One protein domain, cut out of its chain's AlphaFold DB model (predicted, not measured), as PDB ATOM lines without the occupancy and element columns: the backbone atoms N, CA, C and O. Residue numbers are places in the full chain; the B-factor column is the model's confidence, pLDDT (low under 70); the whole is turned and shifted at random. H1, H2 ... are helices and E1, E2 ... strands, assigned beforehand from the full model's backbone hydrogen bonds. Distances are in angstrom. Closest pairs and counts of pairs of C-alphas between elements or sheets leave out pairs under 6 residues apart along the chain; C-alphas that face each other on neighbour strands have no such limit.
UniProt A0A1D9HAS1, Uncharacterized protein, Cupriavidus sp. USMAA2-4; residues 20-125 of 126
ATOM      1  N   GLU A  20     259.141 244.656 326.470       96.81
ATOM      2  CA  GLU A  20     259.716 243.333 326.671       96.81
ATOM      3  C   GLU A  20     260.781 243.366 327.778       96.81
ATOM      4  O   GLU A  20     261.758 244.127 327.720       96.81
ATOM      5  N   ALA A  21     260.630 242.479 328.758       96.94
ATOM      6  CA  ALA A  21     261.580 242.292 329.842       96.94
ATOM      7  C   ALA A  21     261.734 240.813 330.213       96.94
ATOM      8  O   ALA A  21     260.894 239.964 329.898       96.94
ATOM      9  N   LEU A  22     262.809 240.517 330.939       96.44
ATOM     10  CA  LEU A  22     262.878 239.324 331.772       96.44
ATOM     11  C   LEU A  22     262.400 239.679 333.176       96.44
ATOM     12  O   LEU A  22     262.710 240.759 333.678       96.44
ATOM     13  N   ILE A  23     261.667 238.774 333.817       94.75
ATOM     14  CA  ILE A  23     261.211 238.946 335.197       94.75
ATOM     15  C   ILE A  23     261.573 237.736 336.051       94.75
ATOM     16  O   ILE A  23     261.571 236.592 335.578       94.75
ATOM     17  N   THR A  24     261.850 237.978 337.331       92.25
ATOM     18  CA  THR A  24     262.024 236.892 338.298       92.25
ATOM     19  C   THR A  24     260.703 236.122 338.478       92.25
ATOM     20  O   THR A  24     259.643 236.739 338.685       92.25
ATOM     21  N   PRO A  25     260.718 234.776 338.398       88.81
ATOM     22  CA  PRO A  25     259.533 233.963 338.664       88.81
ATOM     23  C   PRO A  25     258.977 234.205 340.072       88.81
ATOM     24  O   PRO A  25     259.718 234.552 340.988       88.81
ATOM     25  N   SER A  26     257.675 233.992 340.260       82.00
ATOM     26  CA  SER A  26     257.056 233.963 341.592       82.00
ATOM     27  C   SER A  26     255.974 232.897 341.628       82.00
ATOM     28  O   SER A  26     255.066 232.943 340.797       82.00
ATOM     29  N   GLY A  27     256.049 231.989 342.600       81.00
ATOM     30  CA  GLY A  27     255.069 230.915 342.748       81.00
ATOM     31  C   GLY A  27     254.865 230.118 341.457       81.00
ATOM     32  O   GLY A  27     255.774 229.978 340.635       81.00
ATOM     33  N   GLU A  28     253.652 229.609 341.277       84.12
ATOM     34  CA  GLU A  28     253.237 228.997 340.021       84.12
ATOM     35  C   GLU A  28     252.975 230.074 338.964       84.12
ATOM     36  O   GLU A  28     252.366 231.112 339.231       84.12
ATOM     37  N   SER A  29     253.480 229.839 337.755       89.38
ATOM     38  CA  SER A  29     253.388 230.779 336.640       89.38
ATOM     39  C   SER A  29     252.953 230.070 335.355       89.38
ATOM     40  O   SER A  29     253.327 228.919 335.099       89.38
ATOM     41  N   ALA A  30     252.182 230.768 334.523       93.12
ATOM     42  CA  ALA A  30     251.735 230.310 333.211       93.12
ATOM     43  C   ALA A  30     251.907 231.399 332.142       93.12
ATOM     44  O   ALA A  30     251.872 232.591 332.434       93.12
ATOM     45  N   VAL A  31     252.074 230.987 330.883       94.75
ATOM     46  CA  VAL A  31     252.038 231.920 329.744       94.75
ATOM     47  C   VAL A  31     250.642 232.539 329.642       94.75
ATOM     48  O   VAL A  31     249.646 231.851 329.847       94.75
ATOM     49  N   GLY A  32     250.571 233.839 329.358       94.31
ATOM     50  CA  GLY A  32     249.339 234.627 329.332       94.31
ATOM     51  C   GLY A  32     248.901 235.141 330.706       94.31
ATOM     52  O   GLY A  32     248.061 236.036 330.779       94.31
ATOM     53  N   GLN A  33     249.485 234.639 331.797       93.75
ATOM     54  CA  GLN A  33     249.156 235.103 333.139       93.75
ATOM     55  C   GLN A  33     249.606 236.551 333.339       93.75
ATOM     56  O   GLN A  33     250.757 236.906 333.062       93.75
ATOM     57  N   GLN A  34     248.704 237.371 333.878       93.31
ATOM     58  CA  GLN A  34     249.039 238.700 334.369       93.31
ATOM     59  C   GLN A  34     249.581 238.601 335.798       93.31
ATOM     60  O   GLN A  34     249.032 237.900 336.646       93.31
ATOM     61  N   THR A  35     250.671 239.307 336.070       89.88
ATOM     62  CA  THR A  35     251.314 239.358 337.383       89.88
ATOM     63  C   THR A  35     251.635 240.800 337.755       89.88
ATOM     64  O   THR A  35     251.789 241.660 336.887       89.88
ATOM     65  N   ARG A  36     251.717 241.072 339.059       89.38
ATOM     66  CA  ARG A  36     252.225 242.344 339.576       89.38
ATOM     67  C   ARG A  36     253.745 242.291 339.647       89.38
ATOM     68  O   ARG A  36     254.331 241.241 339.899       89.38
ATOM     69  N   LEU A  37     254.366 243.442 339.426       83.88
ATOM     70  CA  LEU A  37     255.817 243.610 339.466       83.88
ATOM     71  C   LEU A  37     256.401 243.714 340.883       83.88
ATOM     72  O   LEU A  37     257.620 243.733 341.044       83.88
ATOM     73  N   GLU A  38     255.546 243.772 341.902       82.50
ATOM     74  CA  GLU A  38     255.943 243.823 343.308       82.50
ATOM     75  C   GLU A  38     256.887 242.657 343.646       82.50
ATOM     76  O   GLU A  38     256.598 241.495 343.347       82.50
ATOM     77  N   SER A  39     258.029 242.972 344.261       81.44
ATOM     78  CA  SER A  39     259.066 242.011 344.655       81.44
ATOM     79  C   SER A  39     259.668 241.213 343.491       81.44
ATOM     80  O   SER A  39     260.169 240.103 343.689       81.44
ATOM     81  N   LYS A  40     259.634 241.763 342.269       83.25
ATOM     82  CA  LYS A  40     260.284 241.179 341.091       83.25
ATOM     83  C   LYS A  40     261.444 242.030 340.603       83.25
ATOM     84  O   LYS A  40     261.343 243.251 340.505       83.25
ATOM     85  N   GLY A  41     262.522 241.350 340.218       92.06
ATOM     86  CA  GLY A  41     263.549 241.942 339.370       92.06
ATOM     87  C   GLY A  41     263.042 241.999 337.937       92.06
ATOM     88  O   GLY A  41     262.560 240.990 337.421       92.06
ATOM     89  N   ILE A  42     263.135 243.172 337.320       94.94
ATOM     90  CA  ILE A  42     262.718 243.435 335.945       94.94
ATOM     91  C   ILE A  42     263.940 243.866 335.159       94.94
ATOM     92  O   ILE A  42     264.567 244.888 335.441       94.94
ATOM     93  N   PHE A  43     264.254 243.081 334.145       96.56
ATOM     94  CA  PHE A  43     265.426 243.231 333.308       96.56
ATOM     95  C   PHE A  43     264.943 243.581 331.899       96.56
ATOM     96  O   PHE A  43     264.669 242.700 331.081       96.56
ATOM     97  N   TYR A  44     264.756 244.874 331.625       96.62
ATOM     98  CA  TYR A  44     264.221 245.339 330.342       96.62
ATOM     99  C   TYR A  44     265.164 244.965 329.201       96.62
ATOM    100  O   TYR A  44     266.371 245.170 329.311       96.62
ATOM    101  N   LEU A  45     264.637 244.461 328.083       96.75
ATOM    102  CA  LEU A  45     265.475 244.016 326.960       96.75
ATOM    103  C   LEU A  45     265.950 245.177 326.072       96.75
ATOM    104  O   LEU A  45     267.023 245.116 325.468       96.75
ATOM    105  N   LYS A  46     265.144 246.240 325.981       96.12
ATOM    106  CA  LYS A  46     265.346 247.349 325.029       96.12
ATOM    107  C   LYS A  46     265.612 248.695 325.707       96.12
ATOM    108  O   LYS A  46     266.272 249.549 325.119       96.12
ATOM    109  N   ARG A  47     265.146 248.881 326.946       95.94
ATOM    110  CA  ARG A  47     265.315 250.134 327.690       95.94
ATOM    111  C   ARG A  47     266.785 250.339 328.057       95.94
ATOM    112  O   ARG A  47     267.408 249.457 328.651       95.94
ATOM    113  N   LYS A  48     267.344 251.490 327.677       96.88
ATOM    114  CA  LYS A  48     268.761 251.815 327.896       96.88
ATOM    115  C   LYS A  48     269.083 251.945 329.389       96.88
ATOM    116  O   LYS A  48     268.217 252.264 330.198       96.88
ATOM    117  N   CYS A  49     270.330 251.645 329.732       96.94
ATOM    118  CA  CYS A  49     270.909 251.951 331.033       96.94
ATOM    119  C   CYS A  49     271.310 253.433 331.067       96.94
ATOM    120  O   CYS A  49     272.077 253.868 330.212       96.94
ATOM    121  N   ASP A  50     270.816 254.178 332.058       94.19
ATOM    122  CA  ASP A  50     271.094 255.617 332.211       94.19
ATOM    123  C   ASP A  50     272.158 255.908 333.286       94.19
ATOM    124  O   ASP A  50     272.473 257.066 333.558       94.19
ATOM    125  N   LEU A  51     272.704 254.870 333.932       94.44
ATOM    126  CA  LEU A  51     273.766 255.049 334.920       94.44
ATOM    127  C   LEU A  51     275.074 255.479 334.239       94.44
ATOM    128  O   LEU A  51     275.372 255.003 333.141       94.44
ATOM    129  N   PRO A  52     275.904 256.304 334.903       94.25
ATOM    130  CA  PRO A  52     277.177 256.781 334.366       94.25
ATOM    131  C   PRO A  52     278.275 255.702 334.450       94.25
ATOM    132  O   PRO A  52     279.323 255.898 335.059       94.25
ATOM    133  N   LEU A  53     278.025 254.527 333.866       92.25
ATOM    134  CA  LEU A  53     278.975 253.418 333.787       92.25
ATOM    135  C   LEU A  53     279.739 253.484 332.464       92.25
ATOM    136  O   LEU A  53     279.149 253.752 331.418       92.25
ATOM    137  N   VAL A  54     281.027 253.133 332.483       94.88
ATOM    138  CA  VAL A  54     281.875 253.074 331.275       94.88
ATOM    139  C   VAL A  54     281.229 252.227 330.169       94.88
ATOM    140  O   VAL A  54     281.210 252.628 329.007       94.88
ATOM    141  N   ASN A  55     280.621 251.099 330.544       92.06
ATOM    142  CA  ASN A  55     279.975 250.166 329.617       92.06
ATOM    143  C   ASN A  55     278.440 250.300 329.588       92.06
ATOM    144  O   ASN A  55     277.755 249.381 329.145       92.06
ATOM    145  N   ALA A  56     277.866 251.427 330.037       93.75
ATOM    146  CA  ALA A  56     276.408 251.614 330.103       93.75
ATOM    147  C   ALA A  56     275.702 251.374 328.755       93.75
ATOM    148  O   ALA A  56     274.602 250.823 328.718       93.75
ATOM    149  N   LYS A  57     276.354 251.725 327.637       94.88
ATOM    150  CA  LYS A  57     275.840 251.508 326.270       94.88
ATOM    151  C   LYS A  57     275.527 250.034 325.954       94.88
ATOM    152  O   LYS A  57     274.600 249.746 325.194       94.88
ATOM    153  N   ASP A  58     276.263 249.115 326.572       95.44
ATOM    154  CA  ASP A  58     276.138 247.671 326.358       95.44
ATOM    155  C   ASP A  58     275.164 247.035 327.367       95.44
ATOM    156  O   ASP A  58     274.834 245.855 327.269       95.44
ATOM    157  N   MET A  59     274.647 247.829 328.309       97.56
ATOM    158  CA  MET A  59     273.732 247.403 329.363       97.56
ATOM    159  C   MET A  59     272.304 247.908 329.127       97.56
ATOM    160  O   MET A  59     272.033 248.779 328.294       97.56
ATOM    161  N   ARG A  60     271.352 247.352 329.874       98.00
ATOM    162  CA  ARG A  60     269.933 247.720 329.836       98.00
ATOM    163  C   ARG A  60     269.405 248.043 331.222       98.00
ATOM    164  O   ARG A  60     270.041 247.734 332.223       98.00
ATOM    165  N   ARG A  61     268.244 248.689 331.287       96.81
ATOM    166  CA  ARG A  61     267.619 249.097 332.548       96.81
ATOM    167  C   ARG A  61     267.224 247.883 333.386       96.81
ATOM    168  O   ARG A  61     266.504 247.004 332.913       96.81
ATOM    169  N   PHE A  62     267.656 247.880 334.640       95.94
ATOM    170  CA  PHE A  62     267.154 247.004 335.692       95.94
ATOM    171  C   PHE A  62     266.286 247.800 336.663       95.94
ATOM    172  O   PHE A  62     266.601 248.948 336.988       95.94
ATOM    173  N   MET A  63     265.198 247.193 337.127       93.12
ATOM    174  CA  MET A  63     264.334 247.760 338.158       93.12
ATOM    175  C   MET A  63     263.905 246.667 339.135       93.12
ATOM    176  O   MET A  63     263.584 245.557 338.712       93.12
ATOM    177  N   PHE A  64     263.853 246.990 340.424       89.19
ATOM    178  CA  PHE A  64     263.279 246.129 341.453       89.19
ATOM    179  C   PHE A  64     262.331 246.930 342.345       89.19
ATOM    180  O   PHE A  64     262.650 248.024 342.817       89.19
ATOM    181  N   TYR A  65     261.143 246.377 342.565       81.00
ATOM    182  CA  TYR A  65     260.082 247.002 343.349       81.00
ATOM    183  C   TYR A  65     260.051 246.371 344.743       81.00
ATOM    184  O   TYR A  65     259.661 245.213 344.884       81.00
ATOM    185  N   ARG A  66     260.428 247.117 345.791       74.19
ATOM    186  CA  ARG A  66     260.202 246.694 347.188       74.19
ATOM    187  C   ARG A  66     258.827 247.202 347.641       74.19
ATOM    188  O   ARG A  66     258.749 248.219 348.315       74.19
ATOM    189  N   GLY A  67     257.754 246.521 347.247       67.19
ATOM    190  CA  GLY A  67     256.379 246.917 347.582       67.19
ATOM    191  C   GLY A  67     255.700 247.793 346.522       67.19
ATOM    192  O   GLY A  67     256.031 247.707 345.340       67.19
ATOM    193  N   LYS A  68     254.704 248.586 346.946       66.25
ATOM    194  CA  LYS A  68     253.738 249.274 346.062       66.25
ATOM    195  C   LYS A  68     254.135 250.690 345.645       66.25
ATOM    196  O   LYS A  68     253.573 251.206 344.685       66.25
ATOM    197  N   ASP A  69     255.120 251.284 346.312       67.44
ATOM    198  CA  ASP A  69     255.476 252.704 346.155       67.44
ATOM    199  C   ASP A  69     256.425 252.983 344.972       67.44
ATOM    200  O   ASP A  69     257.029 254.048 344.877       67.44
ATOM    201  N   GLY A  70     256.543 252.032 344.041       60.84
ATOM    202  CA  GLY A  70     257.390 252.144 342.858       60.84
ATOM    203  C   GLY A  70     258.726 251.392 342.961       60.84
ATOM    204  O   GLY A  70     258.945 250.592 343.877       60.84
ATOM    205  N   PRO A  71     259.604 251.558 341.955       63.62
ATOM    206  CA  PRO A  71     260.896 250.887 341.902       63.62
ATOM    207  C   PRO A  71     261.836 251.515 342.930       63.62
ATOM    208  O   PRO A  71     262.287 252.646 342.767       63.62
ATOM    209  N   ASN A  72     262.159 250.760 343.974       75.56
ATOM    210  CA  ASN A  72     263.041 251.231 345.043       75.56
ATOM    211  C   ASN A  72     264.518 251.016 344.707       75.56
ATOM    212  O   ASN A  72     265.390 251.639 345.303       75.56
ATOM    213  N   GLU A  73     264.797 250.174 343.712       86.50
ATOM    214  CA  GLU A  73     266.133 249.987 343.169       86.50
ATOM    215  C   GLU A  73     266.084 250.109 341.649       86.50
ATOM    216  O   GLU A  73     265.327 249.418 340.958       86.50
ATOM    217  N   VAL A  74     266.909 251.009 341.126       92.56
ATOM    218  CA  VAL A  74     267.110 251.212 339.696       92.56
ATOM    219  C   VAL A  74     268.578 250.988 339.413       92.56
ATOM    220  O   VAL A  74     269.442 251.599 340.037       92.56
ATOM    221  N   GLY A  75     268.856 250.132 338.443       95.31
ATOM    222  CA  GLY A  75     270.214 249.816 338.054       95.31
ATOM    223  C   GLY A  75     270.330 249.517 336.576       95.31
ATOM    224  O   GLY A  75     269.443 249.813 335.767       95.31
ATOM    225  N   CYS A  76     271.432 248.872 336.239       97.19
ATOM    226  CA  CYS A  76     271.684 248.349 334.916       97.19
ATOM    227  C   CYS A  76     271.908 246.850 334.989       97.19
ATOM    228  O   CYS A  76     272.417 246.339 335.981       97.19
ATOM    229  N   TRP A  77     271.541 246.138 333.935       97.62
ATOM    230  CA  TRP A  77     271.874 244.735 333.782       97.62
ATOM    231  C   TRP A  77     272.480 244.456 332.414       97.62
ATOM    232  O   TRP A  77     272.283 245.206 331.456       97.62
ATOM    233  N   GLY A  78     273.228 243.367 332.340       96.94
ATOM    234  CA  GLY A  78     273.788 242.831 331.112       96.94
ATOM    235  C   GLY A  78     273.919 241.319 331.199       96.94
ATOM    236  O   GLY A  78     273.524 240.699 332.189       96.94
ATOM    237  N   MET A  79     274.475 240.735 330.144       95.69
ATOM    238  CA  MET A  79     274.755 239.308 330.065       95.69
ATOM    239  C   MET A  79     276.266 239.079 330.126       95.69
ATOM    240  O   MET A  79     277.025 239.780 329.457       95.69
ATOM    241  N   THR A  80     276.701 238.109 330.924       94.31
ATOM    242  CA  THR A  80     278.092 237.648 330.943       94.31
ATOM    243  C   THR A  80     278.355 236.670 329.794       94.31
ATOM    244  O   THR A  80     277.427 236.160 329.166       94.31
ATOM    245  N   ILE A  81     279.627 236.346 329.548       93.94
ATOM    246  CA  ILE A  81     280.029 235.345 328.543       93.94
ATOM    247  C   ILE A  81     279.460 233.940 328.813       93.94
ATOM    248  O   ILE A  81     279.355 233.134 327.896       93.94
ATOM    249  N   GLU A  82     279.061 233.657 330.054       93.88
ATOM    250  CA  GLU A  82     278.483 232.378 330.483       93.88
ATOM    251  C   GLU A  82     276.946 232.372 330.404       93.88
ATOM    252  O   GLU A  82     276.292 231.513 330.989       93.88
ATOM    253  N   ASN A  83     276.338 233.337 329.702       90.81
ATOM    254  CA  ASN A  83     274.882 233.522 329.627       90.81
ATOM    255  C   ASN A  83     274.214 233.735 330.999       90.81
ATOM    256  O   ASN A  83     273.048 233.378 331.215       90.81
ATOM    257  N   MET A  84     274.942 234.362 331.924       95.69
ATOM    258  CA  MET A  84     274.398 234.797 333.204       95.69
ATOM    259  C   MET A  84     273.916 236.239 333.083       95.69
ATOM    260  O   MET A  84     274.572 237.082 332.477       95.69
ATOM    261  N   LEU A  85     272.777 236.538 333.694       95.56
ATOM    262  CA  LEU A  85     272.416 237.897 334.076       95.56
ATOM    263  C   LEU A  85     273.498 238.435 335.025       95.56
ATOM    264  O   LEU A  85     273.928 237.710 335.918       95.56
ATOM    265  N   PHE A  86     273.859 239.708 334.883       96.44
ATOM    266  CA  PHE A  86     274.659 240.481 335.835       96.44
ATOM    267  C   PHE A  86     274.008 241.849 336.069       96.44
ATOM    268  O   PHE A  86     273.633 242.503 335.094       96.44
ATOM    269  N   THR A  87     273.878 242.293 337.323       96.06
ATOM    270  CA  THR A  87     273.335 243.616 337.675       96.06
ATOM    271  C   THR A  87     274.375 244.537 338.303       96.06
ATOM    272  O   THR A  87     275.248 244.109 339.050       96.06
ATOM    273  N   VAL A  88     274.218 245.834 338.046       95.94
ATOM    274  CA  VAL A  88     274.904 246.933 338.727       95.94
ATOM    275  C   VAL A  88     273.835 247.872 339.257       95.94
ATOM    276  O   VAL A  88     273.106 248.493 338.481       95.94
ATOM    277  N   VAL A  89     273.726 247.967 340.576       94.00
ATOM    278  CA  VAL A  89     272.721 248.782 341.262       94.00
ATOM    279  C   VAL A  89     273.454 249.714 342.228       94.00
ATOM    280  O   VAL A  89     274.318 249.243 342.969       94.00
ATOM    281  N   PRO A  90     273.167 251.026 342.238       90.75
ATOM    282  CA  PRO A  90     273.776 251.937 343.198       90.75
ATOM    283  C   PRO A  90     273.518 251.473 344.635       90.75
ATOM    284  O   PRO A  90     272.384 251.160 344.990       90.75
ATOM    285  N   HIS A  91     274.567 251.462 345.460       86.88
ATOM    286  CA  HIS A  91     274.502 251.112 346.888       86.88
ATOM    287  C   HIS A  91     274.044 249.678 347.211       86.88
ATOM    288  O   HIS A  91     273.746 249.390 348.369       86.88
ATOM    289  N   ALA A  92     274.018 248.777 346.229       87.19
ATOM    290  CA  ALA A  92     273.744 247.362 346.438       87.19
ATOM    291  C   ALA A  92     274.841 246.500 345.805       87.19
ATOM    292  O   ALA A  92     275.529 246.913 344.868       87.19
ATOM    293  N   GLU A  93     275.015 245.294 346.337       88.88
ATOM    294  CA  GLU A  93     275.926 244.320 345.749       88.88
ATOM    295  C   GLU A  93     275.448 243.916 344.351       88.88
ATOM    296  O   GLU A  93     274.250 243.844 344.063       88.88
ATOM    297  N   SER A  94     276.408 243.662 343.465       91.69
ATOM    298  CA  SER A  94     276.099 243.131 342.142       91.69
ATOM    299  C   SER A  94     275.542 241.716 342.269       91.69
ATOM    300  O   SER A  94     276.018 240.921 343.076       91.69
ATOM    301  N   PHE A  95     274.551 241.389 341.447       89.88
ATOM    302  CA  PHE A  95     273.891 240.090 341.467       89.88
ATOM    303  C   PHE A  95     274.044 239.381 340.124       89.88
ATOM    304  O   PHE A  95     273.961 240.007 339.065       89.88
ATOM    305  N   THR A  96     274.211 238.058 340.169       94.19
ATOM    306  CA  THR A  96     274.212 237.199 338.982       94.19
ATOM    307  C   THR A  96     273.226 236.052 339.105       94.19
ATOM    308  O   THR A  96     273.116 235.446 340.169       94.19
ATOM    309  N   ALA A  97     272.578 235.681 338.001       92.44
ATOM    310  CA  ALA A  97     271.793 234.449 337.928       92.44
ATOM    311  C   ALA A  97     271.717 233.890 336.500       92.44
ATOM    312  O   ALA A  97     271.905 234.637 335.541       92.44
ATOM    313  N   PRO A  98     271.397 232.596 336.324       94.25
ATOM    314  CA  PRO A  98     271.184 232.032 334.998       94.25
ATOM    315  C   PRO A  98     270.008 232.712 334.296       94.25
ATOM    316  O   PRO A  98     268.908 232.780 334.851       94.25
ATOM    317  N   LEU A  99     270.194 233.159 333.049       92.44
ATOM    318  CA  LEU A  99     269.096 233.740 332.263       92.44
ATOM    319  C   LEU A  99     267.932 232.762 332.085       92.44
ATOM    320  O   LEU A  99     266.767 233.157 332.074       92.44
ATOM    321  N   GLU A 100     268.239 231.469 332.005       91.75
ATOM    322  CA  GLU A 100     267.251 230.403 331.870       91.75
ATOM    323  C   GLU A 100     266.330 230.236 333.086       91.75
ATOM    324  O   GLU A 100     265.323 229.529 332.984       91.75
ATOM    325  N   ALA A 101     266.644 230.886 334.212       92.00
ATOM    326  CA  ALA A 101     265.805 230.927 335.401       92.00
ATOM    327  C   ALA A 101     264.703 231.999 335.318       92.00
ATOM    328  O   ALA A 101     263.757 231.942 336.100       92.00
ATOM    329  N   LEU A 102     264.770 232.935 334.367       94.62
ATOM    330  CA  LEU A 102     263.850 234.072 334.260       94.62
ATOM    331  C   LEU A 102     262.692 233.806 333.288       94.62
ATOM    332  O   LEU A 102     262.806 233.022 332.345       94.62
ATOM    333  N   HIS A 103     261.549 234.451 333.522       95.62
ATOM    334  CA  HIS A 103     260.426 234.470 332.576       95.62
ATOM    335  C   HIS A 103     260.577 235.634 331.605       95.62
ATOM    336  O   HIS A 103     261.074 236.684 331.997       95.62
ATOM    337  N   LYS A 104     260.104 235.477 330.365       96.38
ATOM    338  CA  LYS A 104     259.856 236.623 329.481       96.38
ATOM    339  C   LYS A 104     258.471 237.176 329.772       96.38
ATOM    340  O   LYS A 104     257.530 236.399 329.969       96.38
ATOM    341  N   ALA A 105     258.350 238.494 329.788       96.88
ATOM    342  CA  ALA A 105     257.083 239.166 329.989       96.88
ATOM    343  C   ALA A 105     257.018 240.501 329.242       96.88
ATOM    344  O   ALA A 105     258.041 241.146 329.013       96.88
ATOM    345  N   ASP A 106     255.792 240.908 328.940       97.00
ATOM    346  CA  ASP A 106     255.456 242.240 328.454       97.00
ATOM    347  C   ASP A 106     255.042 243.092 329.655       97.00
ATOM    348  O   ASP A 106     254.019 242.829 330.293       97.00
ATOM    349  N   VAL A 107     255.870 244.075 330.000       93.69
ATOM    350  CA  VAL A 107     255.732 244.932 331.182       93.69
ATOM    351  C   VAL A 107     255.025 246.225 330.813       93.69
ATOM    352  O   VAL A 107     255.407 246.893 329.859       93.69
ATOM    353  N   ARG A 108     254.010 246.605 331.583       91.81
ATOM    354  CA  ARG A 108     253.264 247.852 331.412       91.81
ATOM    355  C   ARG A 108     253.676 248.876 332.465       91.81
ATOM    356  O   ARG A 108     254.108 248.526 333.563       91.81
ATOM    357  N   GLU A 109     253.486 250.151 332.139       85.00
ATOM    358  CA  GLU A 109     253.788 251.272 333.042       85.00
ATOM    359  C   GLU A 109     252.967 251.242 334.340       85.00
ATOM    360  O   GLU A 109     253.420 251.733 335.370       85.00
ATOM    361  N   ASP A 110     251.797 250.597 334.322       84.75
ATOM    362  CA  ASP A 110     250.904 250.426 335.479       84.75
ATOM    363  C   ASP A 110     251.406 249.405 336.526       84.75
ATOM    364  O   ASP A 110     250.688 249.057 337.471       84.75
ATOM    365  N   GLY A 111     252.625 248.885 336.350       83.69
ATOM    366  CA  GLY A 111     253.230 247.900 337.244       83.69
ATOM    367  C   GLY A 111     252.653 246.491 337.090       83.69
ATOM    368  O   GLY A 111     252.841 245.648 337.975       83.69
ATOM    369  N   SER A 112     251.930 246.221 336.001       90.06
ATOM    370  CA  SER A 112     251.530 244.875 335.601       90.06
ATOM    371  C   SER A 112     252.448 244.315 334.517       90.06
ATOM    372  O   SER A 112     253.069 245.045 333.747       90.06
ATOM    373  N   ALA A 113     252.530 242.991 334.443       93.44
ATOM    374  CA  ALA A 113     253.227 242.300 333.373       93.44
ATOM    375  C   ALA A 113     252.440 241.076 332.915       93.44
ATOM    376  O   ALA A 113     251.804 240.407 333.729       93.44
ATOM    377  N   THR A 114     252.497 240.765 331.625       95.88
ATOM    378  CA  THR A 114     251.933 239.535 331.059       95.88
ATOM    379  C   THR A 114     253.069 238.586 330.705       95.88
ATOM    380  O   THR A 114     253.942 238.943 329.921       95.88
ATOM    381  N   ILE A 115     253.079 237.376 331.271       96.06
ATOM    382  CA  ILE A 115     254.118 236.380 330.978       96.06
ATOM    383  C   ILE A 115     253.958 235.884 329.538       96.06
ATOM    384  O   ILE A 115     252.926 235.317 329.186       96.06
ATOM    385  N   THR A 116     254.996 236.037 328.720       96.75
ATOM    386  CA  THR A 116     255.009 235.611 327.311       96.75
ATOM    387  C   THR A 116     255.788 234.319 327.094       96.75
ATOM    388  O   THR A 116     255.485 233.566 326.171       96.75
ATOM    389  N   ALA A 117     256.747 233.995 327.969       95.88
ATOM    390  CA  ALA A 117     257.412 232.696 327.971       95.88
ATOM    391  C   ALA A 117     257.916 232.308 329.364       95.88
ATOM    392  O   ALA A 117     258.467 233.128 330.100       95.88
ATOM    393  N   LEU A 118     257.780 231.025 329.704       93.88
ATOM    394  CA  LEU A 118     258.299 230.479 330.955       93.88
ATOM    395  C   LEU A 118     259.806 230.216 330.882       93.88
ATOM    396  O   LEU A 118     260.370 229.870 329.837       93.88
ATOM    397  N   SER A 119     260.432 230.302 332.052       91.81
ATOM    398  CA  SER A 119     261.831 229.947 332.256       91.81
ATOM    399  C   SER A 119     262.044 228.480 331.881       91.81
ATOM    400  O   SER A 119     261.108 227.671 331.930       91.81
ATOM    401  N   ALA A 120     263.255 228.109 331.467       87.00
ATOM    402  CA  ALA A 120     263.545 226.708 331.153       87.00
ATOM    403  C   ALA A 120     263.322 225.825 332.392       87.00
ATOM    404  O   ALA A 120     262.757 224.737 332.293       87.00
ATOM    405  N   ASN A 121     263.662 226.349 333.569       80.00
ATOM    406  CA  ASN A 121     263.465 225.671 334.848       80.00
ATOM    407  C   ASN A 121     261.988 225.429 335.175       80.00
ATOM    408  O   ASN A 121     261.645 224.355 335.660       80.00
ATOM    409  N   ALA A 122     261.101 226.384 334.880       76.94
ATOM    410  CA  ALA A 122     259.664 226.194 335.079       76.94
ATOM    411  C   ALA A 122     259.061 225.186 334.087       76.94
ATOM    412  O   ALA A 122     258.118 224.484 334.434       76.94
ATOM    413  N   ARG A 123     259.618 225.076 332.874       75.69
ATOM    414  CA  ARG A 123     259.179 224.090 331.876       75.69
ATOM    415  C   ARG A 123     259.570 222.656 332.236       75.69
ATOM    416  O   ARG A 123     258.785 221.761 331.977       75.69
ATOM    417  N   LYS A 124     260.732 222.442 332.864       71.81
ATOM    418  CA  LYS A 124     261.206 221.108 333.292       71.81
ATOM    419  C   LYS A 124     260.383 220.475 334.427       71.81
ATOM    420  O   LYS A 124     260.544 219.291 334.685       71.81
ATOM    421  N   LYS A 125     259.577 221.262 335.150       61.88
ATOM    422  CA  LYS A 125     258.776 220.801 336.300       61.88
ATOM    423  C   LYS A 125     257.334 220.406 335.948       61.88
ATOM    424  O   LYS A 125     256.612 219.986 336.846       61.88
TER     425      LYS A 125
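This is residues 20 to 125 of the 126 residues of an uncharacterized protein of Cupriavidus sp. USMAA2-4 (UniProt A0A1D9HAS1). A single strongly twisted sheet of nine antiparallel strands makes the body, with E1 and E3 in its middle and a meander of E3 to E7 reaching to one edge. From edge to edge the strands' lines turn by 164 degrees; a short helix, H1, follows the last strand and is not on the sheet. The printed part has 106 residues, with E1 to E9 and then H1 along the chain, and the sheet's order is E2, E9, E8, E1, E3, E4, E5, E6, E7. The class is mostly strand, though under half of the residues, 50, are in named elements. The whole is compact and rounded, with a radius of gyration of the C-alphas of 13.3 A and spans of 38 by 34 by 22 A.

Start at E1, residues 20 to 23, an inner strand. Beside it you find E3, residues 41 to 48, antiparallel at 156 degrees, with N 22 and O 43 2.9 A apart, within hydrogen-bond range. Its other neighbour is E8, residues 103 to 107, antiparallel at 130 degrees, with N 23 and O 103 at 2.8 A. E2, residues 34 to 36, is an edge strand; its antiparallel neighbour is E9, residues 112 to 117, with N 35 and O 113 at 2.8 A. E9 forms a hairpin with E8, with N 116 and O 104 at 2.8 A. E3 bends by 88 degrees at residue 45 and opens the meander, each strand the antiparallel neighbour of the one before, a row of hairpins. Next in it are E4, residues 60 to 64, with N 42 and O 63 at 2.8 A, and E5, residues 73 to 79, with N 60 and O 77 at 2.8 A. Then come E6, residues 84 to 88, with N 76 and O 88 at 2.8 A, and E7, residues 96 to 98, the other edge strand, with N 85 and O 97 at 2.8 A. H1, residues 120 to 123, is only just not on the sheet, with 4 pairs of C-alphas within 10 A; it is too short for an O i to N i+4 pair, and its one O i to N i+3 pair is within range.

Find C-alpha 20 at (259.716, 243.333, 326.671), where E1 begins. E5 is 19.0 A from first to last C-alpha, E3 16.0 A and E9 15.5 A. H1 ends at C-alpha 123, (259.179, 224.090, 331.876).

The C-alphas of Pro 52 and Lys 125, the two farthest apart, are 40.5 A from each other. The printed part has no cut; the link from E3 to E4, 11 residues, is long. Look for low pLDDT, under 70, at residues 67 to 71 and 125.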